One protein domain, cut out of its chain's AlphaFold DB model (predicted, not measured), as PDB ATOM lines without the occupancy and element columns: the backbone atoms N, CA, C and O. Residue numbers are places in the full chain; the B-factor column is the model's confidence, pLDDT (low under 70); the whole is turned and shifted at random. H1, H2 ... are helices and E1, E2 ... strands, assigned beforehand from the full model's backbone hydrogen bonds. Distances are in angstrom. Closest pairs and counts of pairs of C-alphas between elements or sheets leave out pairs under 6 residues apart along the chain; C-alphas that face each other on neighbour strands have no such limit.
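AT A GLANCE: This is residues 3 to 89 of the 91 residues of an uncharacterized protein of Acinetobacter shaoyimingii (UniProt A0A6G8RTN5). One four-stranded antiparallel sheet has a long helix, H1, along one face, with the short helix H2 beyond it over E1 on that same face; the other face is bare. The printed part has 87 residues, in the order H1 H2 H3 E1 E2 E3 E4, with sheet order E1 E2 E3 E4, a mixed class of helices and strands. It is compact, with a radius of gyration of the C-alphas of 13.0 A, and spans 45 by 22 by 21 A.

IN THESE COORDINATES: Find C-alpha 3 at (306.604, 247.235, 223.177); from there H1 runs 28.7 A to residue 22. Next come H2, residues 33 to 38, 9.1 A, and H3, residues 40 to 44, 7.5 A. Then read E1, residues 50 to 54, 14.1 A; E2, residues 63 to 69, 20.5 A; E3, residues 72 to 78, 20.1 A; and E4, residues 82 to 88, 20.2 A, ending at C-alpha 88, (315.501, 231.596, 224.353).

HOW THE PARTS SIT: The strands form a meander, each the antiparallel neighbour of the one before, and each successive pair is a hairpin. Look for N 52 and O 66 at 2.9 A, N 67 and O 74 at 2.8 A, and N 75 and O 85 at 2.8 A. H1 and H2 make two layers with the sheet. H1, height 9.7 A over the sheet, runs along the strands, over E3 and only just over E4, on which 3 of its C-alphas fall; its closest C-alpha pair with E4 is Gln 21 and Ile 84, 5.5 A. H2, height 9.2 A, is over E1; their closest C-alphas are Val 33 and Thr 54, 6.7 A. H3 is not on the sheet; it is close to H1 but not clearly touching, C-alphas 16 and 44 being 7.0 A apart. In H1 and H2 every O i to N i+4 pair is within hydrogen-bond range; H3 has 0 of 1, but 2 of 2 O i to N i+3 pairs.

THE WHOLE: The C-alphas of Leu 3 and Gly 59 are farthest apart, at 45.5 A. The printed part has no cut and no long link. Confidence is under 70 at residue 3 and residues 57 to 61.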
ATOM      1  N   LEU A   3     305.548 248.024 223.814       69.69
ATOM      2  CA  LEU A   3     306.604 247.235 223.177       69.69
ATOM      3  C   LEU A   3     307.954 247.432 223.888       69.69
ATOM      4  O   LEU A   3     308.514 246.459 224.382       69.69
ATOM      5  N   ASP A   4     308.374 248.683 224.097       81.06
ATOM      6  CA  ASP A   4     309.616 249.018 224.810       81.06
ATOM      7  C   ASP A   4     309.651 248.477 226.235       81.06
ATOM      8  O   ASP A   4     310.696 248.048 226.714       81.06
ATOM      9  N   PHE A   5     308.505 248.456 226.922       85.75
ATOM     10  CA  PHE A   5     308.440 247.910 228.273       85.75
ATOM     11  C   PHE A   5     308.692 246.398 228.286       85.75
ATOM     12  O   PHE A   5     309.441 245.913 229.129       85.75
ATOM     13  N   LYS A   6     308.110 245.651 227.339       86.94
ATOM     14  CA  LYS A   6     308.345 244.204 227.219       86.94
ATOM     15  C   LYS A   6     309.791 243.901 226.836       86.94
ATOM     16  O   LYS A   6     310.395 243.013 227.429       86.94
ATOM     17  N   GLU A   7     310.358 244.656 225.899       88.56
ATOM     18  CA  GLU A   7     311.765 244.514 225.514       88.56
ATOM     19  C   GLU A   7     312.713 244.848 226.671       88.56
ATOM     20  O   GLU A   7     313.688 244.134 226.892       88.56
ATOM     21  N   MET A   8     312.407 245.882 227.454       91.88
ATOM     22  CA  MET A   8     313.181 246.244 228.642       91.88
ATOM     23  C   MET A   8     313.150 245.135 229.698       91.88
ATOM     24  O   MET A   8     314.193 244.787 230.245       91.88
ATOM     25  N   GLN A   9     311.982 244.544 229.971       94.06
ATOM     26  CA  GLN A   9     311.884 243.431 230.919       94.06
ATOM     27  C   GLN A   9     312.613 242.184 230.406       94.06
ATOM     28  O   GLN A   9     313.333 241.533 231.158       94.06
ATOM     29  N   ALA A  10     312.503 241.879 229.111       93.75
ATOM     30  CA  ALA A  10     313.249 240.786 228.501       93.75
ATOM     31  C   ALA A  10     314.770 240.987 228.637       93.75
ATOM     32  O   ALA A  10     315.464 240.039 228.996       93.75
ATOM     33  N   ARG A  11     315.273 242.212 228.424       94.38
ATOM     34  CA  ARG A  11     316.691 242.560 228.630       94.38
ATOM     35  C   ARG A  11     317.112 242.449 230.091       94.38
ATOM     36  O   ARG A  11     318.187 241.937 230.367       94.38
ATOM     37  N   LYS A  12     316.255 242.866 231.026       96.19
ATOM     38  CA  LYS A  12     316.514 242.712 232.463       96.19
ATOM     39  C   LYS A  12     316.713 241.237 232.839       96.19
ATOM     40  O   LYS A  12     317.634 240.925 233.584       96.19
ATOM     41  N   PHE A  13     315.912 240.324 232.283       97.50
ATOM     42  CA  PHE A  13     316.149 238.886 232.454       97.50
ATOM     43  C   PHE A  13     317.505 238.459 231.873       97.50
ATOM     44  O   PHE A  13     318.261 237.764 232.548       97.50
ATOM     45  N   ASP A  14     317.820 238.891 230.644       97.00
ATOM     46  CA  ASP A  14     319.081 238.560 229.961       97.00
ATOM     47  C   ASP A  14     320.310 238.976 230.786       97.00
ATOM     48  O   ASP A  14     321.282 238.231 230.885       97.00
ATOM     49  N   GLU A  15     320.272 240.164 231.390       97.00
ATOM     50  CA  GLU A  15     321.372 240.708 232.188       97.00
ATOM     51  C   GLU A  15     321.612 239.912 233.475       97.00
ATOM     52  O   GLU A  15     322.761 239.585 233.787       97.00
ATOM     53  N   VAL A  16     320.543 239.567 234.199       96.88
ATOM     54  CA  VAL A  16     320.641 238.750 235.419       96.88
ATOM     55  C   VAL A  16     321.121 237.340 235.073       96.88
ATOM     56  O   VAL A  16     322.081 236.858 235.673       96.88
ATOM     57  N   ALA A  17     320.539 236.711 234.047       96.94
ATOM     58  CA  ALA A  17     320.955 235.394 233.568       96.94
ATOM     59  C   ALA A  17     322.440 235.367 233.179       96.94
ATOM     60  O   ALA A  17     323.179 234.477 233.598       96.94
ATOM     61  N   LYS A  18     322.908 236.379 232.440       97.00
ATOM     62  CA  LYS A  18     324.310 236.487 232.024       97.00
ATOM     63  C   LYS A  18     325.265 236.634 233.208       97.00
ATOM     64  O   LYS A  18     326.347 236.057 233.183       97.00
ATOM     65  N   ARG A  19     324.892 237.399 234.237       96.94
ATOM     66  CA  ARG A  19     325.702 237.536 235.457       96.94
ATOM     67  C   ARG A  19     325.855 236.209 236.191       96.94
ATOM     68  O   ARG A  19     326.975 235.855 236.540       96.94
ATOM     69  N   ILE A  20     324.755 235.476 236.353       96.00
ATOM     70  CA  ILE A  20     324.758 234.149 236.983       96.00
ATOM     71  C   ILE A  20     325.606 233.171 236.158       96.00
ATOM     72  O   ILE A  20     326.384 232.415 236.718       96.00
ATOM     73  N   GLN A  21     325.523 233.217 234.825       95.31
ATOM     74  CA  GLN A  21     326.357 232.379 233.954       95.31
ATOM     75  C   GLN A  21     327.858 232.674 234.053       95.31
ATOM     76  O   GLN A  21     328.662 231.761 233.893       95.31
ATOM     77  N   LEU A  22     328.241 233.940 234.247       95.12
ATOM     78  CA  LEU A  22     329.649 234.341 234.318       95.12
ATOM     79  C   LEU A  22     330.298 233.983 235.656       95.12
ATOM     80  O   LEU A  22     331.489 233.682 235.673       95.12
ATOM     81  N   HIS A  23     329.525 234.033 236.740       94.38
ATOM     82  CA  HIS A  23     330.012 233.817 238.102       94.38
ATOM     83  C   HIS A  23     329.042 232.932 238.894       94.38
ATOM     84  O   HIS A  23     328.465 233.404 239.869       94.38
ATOM     85  N   PRO A  24     328.798 231.679 238.472       92.25
ATOM     86  CA  PRO A  24     327.786 230.817 239.080       92.25
ATOM     87  C   PRO A  24     328.002 230.595 240.574       92.25
ATOM     88  O   PRO A  24     327.026 230.547 241.324       92.25
ATOM     89  N   GLU A  25     329.264 230.504 240.999       91.88
ATOM     90  CA  GLU A  25     329.627 230.400 242.403       91.88
ATOM     91  C   GLU A  25     328.977 231.508 243.232       91.88
ATOM     92  O   GLU A  25     328.325 231.180 244.202       91.88
ATOM     93  N   ASP A  26     328.987 232.775 242.809       92.06
ATOM     94  CA  ASP A  26     328.455 233.897 243.601       92.06
ATOM     95  C   ASP A  26     326.937 233.826 243.881       92.06
ATOM     96  O   ASP A  26     326.432 234.559 244.734       92.06
ATOM     97  N   TYR A  27     326.194 232.971 243.168       90.81
ATOM     98  CA  TYR A  27     324.729 232.902 243.232       90.81
ATOM     99  C   TYR A  27     324.197 231.571 243.761       90.81
ATOM    100  O   TYR A  27     323.084 231.538 244.294       90.81
ATOM    101  N   VAL A  28     324.944 230.480 243.584       87.50
ATOM    102  CA  VAL A  28     324.453 229.113 243.797       87.50
ATOM    103  C   VAL A  28     325.125 228.494 245.021       87.50
ATOM    104  O   VAL A  28     325.959 227.598 244.925       87.50
ATOM    105  N   PHE A  29     324.722 228.988 246.193       83.75
ATOM    106  CA  PHE A  29     325.091 228.456 247.505       83.75
ATOM    107  C   PHE A  29     323.822 228.144 248.302       83.75
ATOM    108  O   PHE A  29     323.285 229.011 248.991       83.75
ATOM    109  N   PHE A  30     323.321 226.916 248.182       86.12
ATOM    110  CA  PHE A  30     322.073 226.496 248.819       86.12
ATOM    111  C   PHE A  30     322.292 225.241 249.655       86.12
ATOM    112  O   PHE A  30     322.787 224.240 249.144       86.12
ATOM    113  N   GLU A  31     321.905 225.293 250.930       81.44
ATOM    114  CA  GLU A  31     321.899 224.126 251.822       81.44
ATOM    115  C   GLU A  31     320.516 223.447 251.839       81.44
ATOM    116  O   GLU A  31     320.386 222.299 252.253       81.44
ATOM    117  N   SER A  32     319.482 224.145 251.362       85.81
ATOM    118  CA  SER A  32     318.103 223.674 251.256       85.81
ATOM    119  C   SER A  32     317.353 224.341 250.097       85.81
ATOM    120  O   SER A  32     317.733 225.408 249.605       85.81
ATOM    121  N   VAL A  33     316.204 223.776 249.717       87.31
ATOM    122  CA  VAL A  33     315.260 224.416 248.778       87.31
ATOM    123  C   VAL A  33     314.804 225.788 249.291       87.31
ATOM    124  O   VAL A  33     314.574 226.717 248.515       87.31
ATOM    125  N   SER A  34     314.693 225.945 250.613       88.50
ATOM    126  CA  SER A  34     314.296 227.212 251.228       88.50
ATOM    127  C   SER A  34     315.322 228.325 251.011       88.50
ATOM    128  O   SER A  34     314.926 229.487 250.941       88.50
ATOM    129  N   ASP A  35     316.612 227.999 250.904       90.06
ATOM    130  CA  ASP A  35     317.663 228.999 250.686       90.06
ATOM    131  C   ASP A  35     317.591 229.577 249.276       90.06
ATOM    132  O   ASP A  35     317.727 230.787 249.109       90.06
ATOM    133  N   PHE A  36     317.247 228.746 248.286       92.12
ATOM    134  CA  PHE A  36     316.977 229.217 246.929       92.12
ATOM    135  C   PHE A  36     315.879 230.282 246.922       92.12
ATOM    136  O   PHE A  36     316.113 231.393 246.454       92.12
ATOM    137  N   TYR A  37     314.710 230.006 247.508       91.88
ATOM    138  CA  TYR A  37     313.597 230.967 247.518       91.88
ATOM    139  C   TYR A  37     313.854 232.234 248.347       91.88
ATOM    140  O   TYR A  37     313.109 233.206 248.213       91.88
ATOM    141  N   LYS A  38     314.885 232.243 249.200       92.81
ATOM    142  CA  LYS A  38     315.310 233.421 249.970       92.81
ATOM    143  C   LYS A  38     316.398 234.232 249.273       92.81
ATOM    144  O   LYS A  38     316.742 235.295 249.778       92.81
ATOM    145  N   ALA A  39     316.952 233.751 248.162       93.38
ATOM    146  CA  ALA A  39     318.075 234.412 247.527       93.38
ATOM    147  C   ALA A  39     317.658 235.785 246.975       93.38
ATOM    148  O   ALA A  39     316.772 235.888 246.123       93.38
ATOM    149  N   ASP A  40     318.319 236.846 247.446       93.38
ATOM    150  CA  ASP A  40     317.954 238.230 247.115       93.38
ATOM    151  C   ASP A  40     317.985 238.494 245.602       93.38
ATOM    152  O   ASP A  40     317.147 239.227 245.066       93.38
ATOM    153  N   TRP A  41     318.897 237.824 244.892       94.00
ATOM    154  CA  TRP A  41     319.057 237.941 243.446       94.00
ATOM    155  C   TRP A  41     317.843 237.434 242.649       94.00
ATOM    156  O   TRP A  41     317.659 237.842 241.503       94.00
ATOM    157  N   LEU A  42     316.949 236.623 243.238       94.88
ATOM    158  CA  LEU A  42     315.686 236.250 242.585       94.88
ATOM    159  C   LEU A  42     314.785 237.468 242.341       94.88
ATOM    160  O   LEU A  42     314.068 237.527 241.340       94.88
ATOM    161  N   THR A  43     314.847 238.467 243.225       94.56
ATOM    162  CA  THR A  43     314.060 239.705 243.103       94.56
ATOM    163  C   THR A  43     314.567 240.623 241.989       94.56
ATOM    164  O   THR A  43     313.855 241.526 241.538       94.56
ATOM    165  N   GLU A  44     315.784 240.376 241.500       96.12
ATOM    166  CA  GLU A  44     316.370 241.118 240.393       96.12
ATOM    167  C   GLU A  44     315.792 240.708 239.041       96.12
ATOM    168  O   GLU A  44     315.967 241.442 238.072       96.12
ATOM    169  N   PHE A  45     315.063 239.595 238.948       96.88
ATOM    170  CA  PHE A  45     314.355 239.241 237.723       96.88
ATOM    171  C   PHE A  45     313.148 240.163 237.456       96.88
ATOM    172  O   PHE A  45     312.655 240.873 238.340       96.88
ATOM    173  N   PRO A  46     312.651 240.213 236.208       96.38
ATOM    174  CA  PRO A  46     311.401 240.893 235.881       96.38
ATOM    175  C   PRO A  46     310.207 240.387 236.687       96.38
ATOM    176  O   PRO A  46     310.101 239.202 237.014       96.38
ATOM    177  N   GLN A  47     309.238 241.271 236.924       92.31
ATOM    178  CA  GLN A  47     307.958 240.867 237.497       92.31
ATOM    179  C   GLN A  47     307.241 239.887 236.554       92.31
ATOM    180  O   GLN A  47     307.148 240.134 235.352       92.31
ATOM    181  N   GLY A  48     306.703 238.800 237.113       93.19
ATOM    182  CA  GLY A  48     306.088 237.712 236.346       93.19
ATOM    183  C   GLY A  48     307.051 236.580 235.984       93.19
ATOM    184  O   GLY A  48     306.647 235.660 235.281       93.19
ATOM    185  N   THR A  49     308.298 236.639 236.462       97.19
ATOM    186  CA  THR A  49     309.214 235.494 236.441       97.19
ATOM    187  C   THR A  49     308.701 234.402 237.376       97.19
ATOM    188  O   THR A  49     308.205 234.697 238.463       97.19
ATOM    189  N   THR A  50     308.802 233.149 236.947       97.00
ATOM    190  CA  THR A  50     308.470 231.975 237.757       97.00
ATOM    191  C   THR A  50     309.727 231.184 238.070       97.00
ATOM    192  O   THR A  50     310.596 231.047 237.211       97.00
ATOM    193  N   TRP A  51     309.795 230.629 239.277       95.00
ATOM    194  CA  TRP A  51     310.932 229.848 239.752       95.00
ATOM    195  C   TRP A  51     310.448 228.511 240.286       95.00
ATOM    196  O   TRP A  51     309.422 228.439 240.964       95.00
ATOM    197  N   GLN A  52     311.194 227.462 239.981       93.56
ATOM    198  CA  GLN A  52     310.968 226.116 240.483       93.56
ATOM    199  C   GLN A  52     312.325 225.509 240.802       93.56
ATOM    200  O   GLN A  52     313.276 225.719 240.052       93.56
ATOM    201  N   CYS A  53     312.426 224.754 241.888       91.56
ATOM    202  CA  CYS A  53     313.631 223.994 242.190       91.56
ATOM    203  C   CYS A  53     313.305 222.663 242.868       91.56
ATOM    204  O   CYS A  53     312.190 222.453 243.350       91.56
ATOM    205  N   THR A  54     314.279 221.761 242.863       88.31
ATOM    206  CA  THR A  54     314.223 220.435 243.476       88.31
ATOM    207  C   THR A  54     315.608 220.026 243.972       88.31
ATOM    208  O   THR A  54     316.620 220.566 243.521       88.31
ATOM    209  N   GLY A  55     315.643 219.031 244.860       76.50
ATOM    210  CA  GLY A  55     316.835 218.213 245.053       76.50
ATOM    211  C   GLY A  55     317.797 218.619 246.176       76.50
ATOM    212  O   GLY A  55     318.956 218.226 246.146       76.50
ATOM    213  N   LEU A  56     317.309 219.341 247.191       72.25
ATOM    214  CA  LEU A  56     318.051 219.578 248.445       72.25
ATOM    215  C   LEU A  56     317.339 219.069 249.713       72.25
ATOM    216  O   LEU A  56     317.974 218.958 250.755       72.25
ATOM    217  N   ASP A  57     316.051 218.723 249.640       68.25
ATOM    218  CA  ASP A  57     315.317 218.137 250.770       68.25
ATOM    219  C   ASP A  57     315.285 216.595 250.661       68.25
ATOM    220  O   ASP A  57     315.283 216.041 249.561       68.25
ATOM    221  N   ASP A  58     315.267 215.900 251.806       62.19
ATOM    222  CA  ASP A  58     315.112 214.436 251.936       62.19
ATOM    223  C   ASP A  58     316.155 213.556 251.201       62.19
ATOM    224  O   ASP A  58     315.839 212.499 250.655       62.19
ATOM    225  N   GLY A  59     317.436 213.942 251.241       61.44
ATOM    226  CA  GLY A  59     318.547 213.075 250.810       61.44
ATOM    227  C   GLY A  59     318.815 213.054 249.304       61.44
ATOM    228  O   GLY A  59     319.522 212.169 248.824       61.44
ATOM    229  N   ALA A  60     318.272 214.015 248.556       68.75
ATOM    230  CA  ALA A  60     318.694 214.266 247.186       68.75
ATOM    231  C   ALA A  60     320.120 214.846 247.158       68.75
ATOM    232  O   ALA A  60     320.441 215.779 247.885       68.75
ATOM    233  N   GLU A  61     320.977 214.277 246.311       67.06
ATOM    234  CA  GLU A  61     322.388 214.674 246.188       67.06
ATOM    235  C   GLU A  61     322.602 215.832 245.196       67.06
ATOM    236  O   GLU A  61     323.738 216.224 244.954       67.06
ATOM    237  N   GLN A  62     321.538 216.335 244.557       80.00
ATOM    238  CA  GLN A  62     321.645 217.163 243.354       80.00
ATOM    239  C   GLN A  62     320.601 218.268 243.345       80.00
ATOM    240  O   GLN A  62     319.410 217.979 243.277       80.00
ATOM    241  N   PHE A  63     321.036 219.524 243.311       88.31
ATOM    242  CA  PHE A  63     320.132 220.660 243.176       88.31
ATOM    243  C   PHE A  63     319.839 220.961 241.707       88.31
ATOM    244  O   PHE A  63     320.742 221.004 240.870       88.31
ATOM    245  N   TYR A  64     318.571 221.228 241.406       91.88
ATOM    246  CA  TYR A  64     318.150 221.708 240.099       91.88
ATOM    247  C   TYR A  64     317.131 222.831 240.237       91.88
ATOM    248  O   TYR A  64     316.171 222.700 240.998       91.88
ATOM    249  N   ALA A  65     317.295 223.907 239.469       94.44
ATOM    250  CA  ALA A  65     316.328 224.993 239.391       94.44
ATOM    251  C   ALA A  65     316.062 225.445 237.955       94.44
ATOM    252  O   ALA A  65     316.956 225.480 237.111       94.44
ATOM    253  N   ILE A  66     314.818 225.849 237.704       96.62
ATOM    254  CA  ILE A  66     314.380 226.491 236.468       96.62
ATOM    255  C   ILE A  66     313.782 227.851 236.816       96.62
ATOM    256  O   ILE A  66     312.931 227.973 237.699       96.62
ATOM    257  N   ILE A  67     314.214 228.866 236.080       97.44
ATOM    258  CA  ILE A  67     313.737 230.238 236.173       97.44
ATOM    259  C   ILE A  67     313.234 230.646 234.790       97.44
ATOM    260  O   ILE A  67     314.000 230.622 233.829       97.44
ATOM    261  N   GLU A  68     311.958 231.008 234.674       97.56
ATOM    262  CA  GLU A  68     311.306 231.282 233.386       97.56
ATOM    263  C   GLU A  68     310.667 232.672 233.353       97.56
ATOM    264  O   GLU A  68     309.962 233.079 234.278       97.56
ATOM    265  N   TYR A  69     310.865 233.387 232.245       96.81
ATOM    266  CA  TYR A  69     310.175 234.635 231.930       96.81
ATOM    267  C   TYR A  69     309.797 234.671 230.449       96.81
ATOM    268  O   TYR A  69     310.643 234.849 229.572       96.81
ATOM    269  N   HIS A  70     308.504 234.515 230.155       93.38
ATOM    270  CA  HIS A  70     307.988 234.380 228.791       93.38
ATOM    271  C   HIS A  70     308.684 233.258 228.004       93.38
ATOM    272  O   HIS A  70     308.390 232.088 228.213       93.38
ATOM    273  N   ASN A  71     309.574 233.608 227.077       94.19
ATOM    274  CA  ASN A  71     310.322 232.670 226.251       94.19
ATOM    275  C   ASN A  71     311.786 232.519 226.692       94.19
ATOM    276  O   ASN A  71     312.567 231.898 225.977       94.19
ATOM    277  N   ARG A  72     312.165 233.102 227.832       96.50
ATOM    278  CA  ARG A  72     313.512 233.058 228.404       96.50
ATOM    279  C   ARG A  72     313.567 232.097 229.563       96.50
ATOM    280  O   ARG A  72     312.674 232.121 230.408       96.50
ATOM    281  N   ILE A  73     314.610 231.279 229.599       97.44
ATOM    282  CA  ILE A  73     314.748 230.235 230.608       97.44
ATOM    283  C   ILE A  73     316.195 230.152 231.040       97.44
ATOM    284  O   ILE A  73     317.095 230.060 230.206       97.44
ATOM    285  N   LEU A  74     316.394 230.164 232.349       97.81
ATOM    286  CA  LEU A  74     317.663 229.897 232.995       97.81
ATOM    287  C   LEU A  74     317.520 228.605 233.796       97.81
ATOM    288  O   LEU A  74     316.629 228.495 234.638       97.81
ATOM    289  N   LYS A  75     318.385 227.636 233.524       96.75
ATOM    290  CA  LYS A  75     318.488 226.389 234.281       96.75
ATOM    291  C   LYS A  75     319.770 226.398 235.086       96.75
ATOM    292  O   LYS A  75     320.804 226.852 234.593       96.75
ATOM    293  N   ILE A  76     319.665 225.902 236.306       94.81
ATOM    294  CA  ILE A  76     320.766 225.753 237.243       94.81
ATOM    295  C   ILE A  76     320.806 224.283 237.617       94.81
ATOM    296  O   ILE A  76     319.864 223.785 238.226       94.81
ATOM    297  N   ASP A  77     321.884 223.612 237.246       92.31
ATOM    298  CA  ASP A  77     322.146 222.215 237.565       92.31
ATOM    299  C   ASP A  77     323.350 222.152 238.506       92.31
ATOM    300  O   ASP A  77     324.389 222.762 238.249       92.31
ATOM    301  N   CYS A  78     323.219 221.437 239.616       86.81
ATOM    302  CA  CYS A  78     324.264 221.255 240.618       86.81
ATOM    303  C   CYS A  78     324.318 219.783 241.012       86.81
ATOM    304  O   CYS A  78     323.768 219.384 242.036       86.81
ATOM    305  N   LEU A  79     324.951 218.987 240.147       79.25
ATOM    306  CA  LEU A  79     325.290 217.591 240.420       79.25
ATOM    307  C   LEU A  79     326.677 217.495 241.076       79.25
ATOM    308  O   LEU A  79     326.786 217.353 242.283       79.25
ATOM    309  N   ASP A  80     327.734 217.634 240.272       78.06
ATOM    310  CA  ASP A  80     329.140 217.639 240.717       78.06
ATOM    311  C   ASP A  80     329.795 219.024 240.581       78.06
ATOM    312  O   ASP A  80     330.777 219.351 241.247       78.06
ATOM    313  N   LYS A  81     329.264 219.844 239.673       86.81
ATOM    314  CA  LYS A  81     329.690 221.211 239.371       86.81
ATOM    315  C   LYS A  81     328.451 222.045 239.066       86.81
ATOM    316  O   LYS A  81     327.434 221.496 238.644       86.81
ATOM    317  N   ILE A  82     328.557 223.356 239.249       91.38
ATOM    318  CA  ILE A  82     327.474 224.275 238.902       91.38
ATOM    319  C   ILE A  82     327.473 224.461 237.382       91.38
ATOM    320  O   ILE A  82     328.462 224.918 236.804       91.38
ATOM    321  N   GLU A  83     326.369 224.114 236.731       94.31
ATOM    322  CA  GLU A  83     326.144 224.353 235.308       94.31
ATOM    323  C   GLU A  83     324.945 225.280 235.123       94.31
ATOM    324  O   GLU A  83     323.855 225.028 235.634       94.31
ATOM    325  N   ILE A  84     325.154 226.368 234.378       96.19
ATOM    326  CA  ILE A  84     324.120 227.366 234.102       96.19
ATOM    327  C   ILE A  84     323.816 227.385 232.610       96.19
ATOM    328  O   ILE A  84     324.651 227.779 231.788       96.19
ATOM    329  N   GLN A  85     322.592 227.015 232.251       96.62
ATOM    330  CA  GLN A  85     322.135 227.009 230.864       96.62
ATOM    331  C   GLN A  85     321.104 228.111 230.654       96.62
ATOM    332  O   GLN A  85     320.097 228.170 231.354       96.62
ATOM    333  N   TYR A  86     321.343 228.970 229.667       96.81
ATOM    334  CA  TYR A  86     320.403 230.007 229.259       96.81
ATOM    335  C   TYR A  86     319.859 229.699 227.863       96.81
ATOM    336  O   TYR A  86     320.634 229.512 226.924       96.81
ATOM    337  N   GLU A  87     318.534 229.658 227.718       95.62
ATOM    338  CA  GLU A  87     317.858 229.427 226.442       95.62
ATOM    339  C   GLU A  87     316.775 230.479 226.160       95.62
ATOM    340  O   GLU A  87     316.092 230.985 227.056       95.62
ATOM    341  N   VAL A  88     316.601 230.780 224.871       94.44
ATOM    342  CA  VAL A  88     315.501 231.596 224.353       94.44
ATOM    343  C   VAL A  88     314.674 230.726 223.419       94.44
ATOM    344  O   VAL A  88     315.109 230.396 222.314       94.44
ATOM    345  N   ARG A  89     313.470 230.349 223.852       91.19
ATOM    346  CA  ARG A  89     312.526 229.591 223.031       91.19
ATOM    347  C   ARG A  89     312.054 230.478 221.875       91.19
ATOM    348  O   ARG A  89     311.514 231.568 222.080       91.19
TER     349      ARG A  89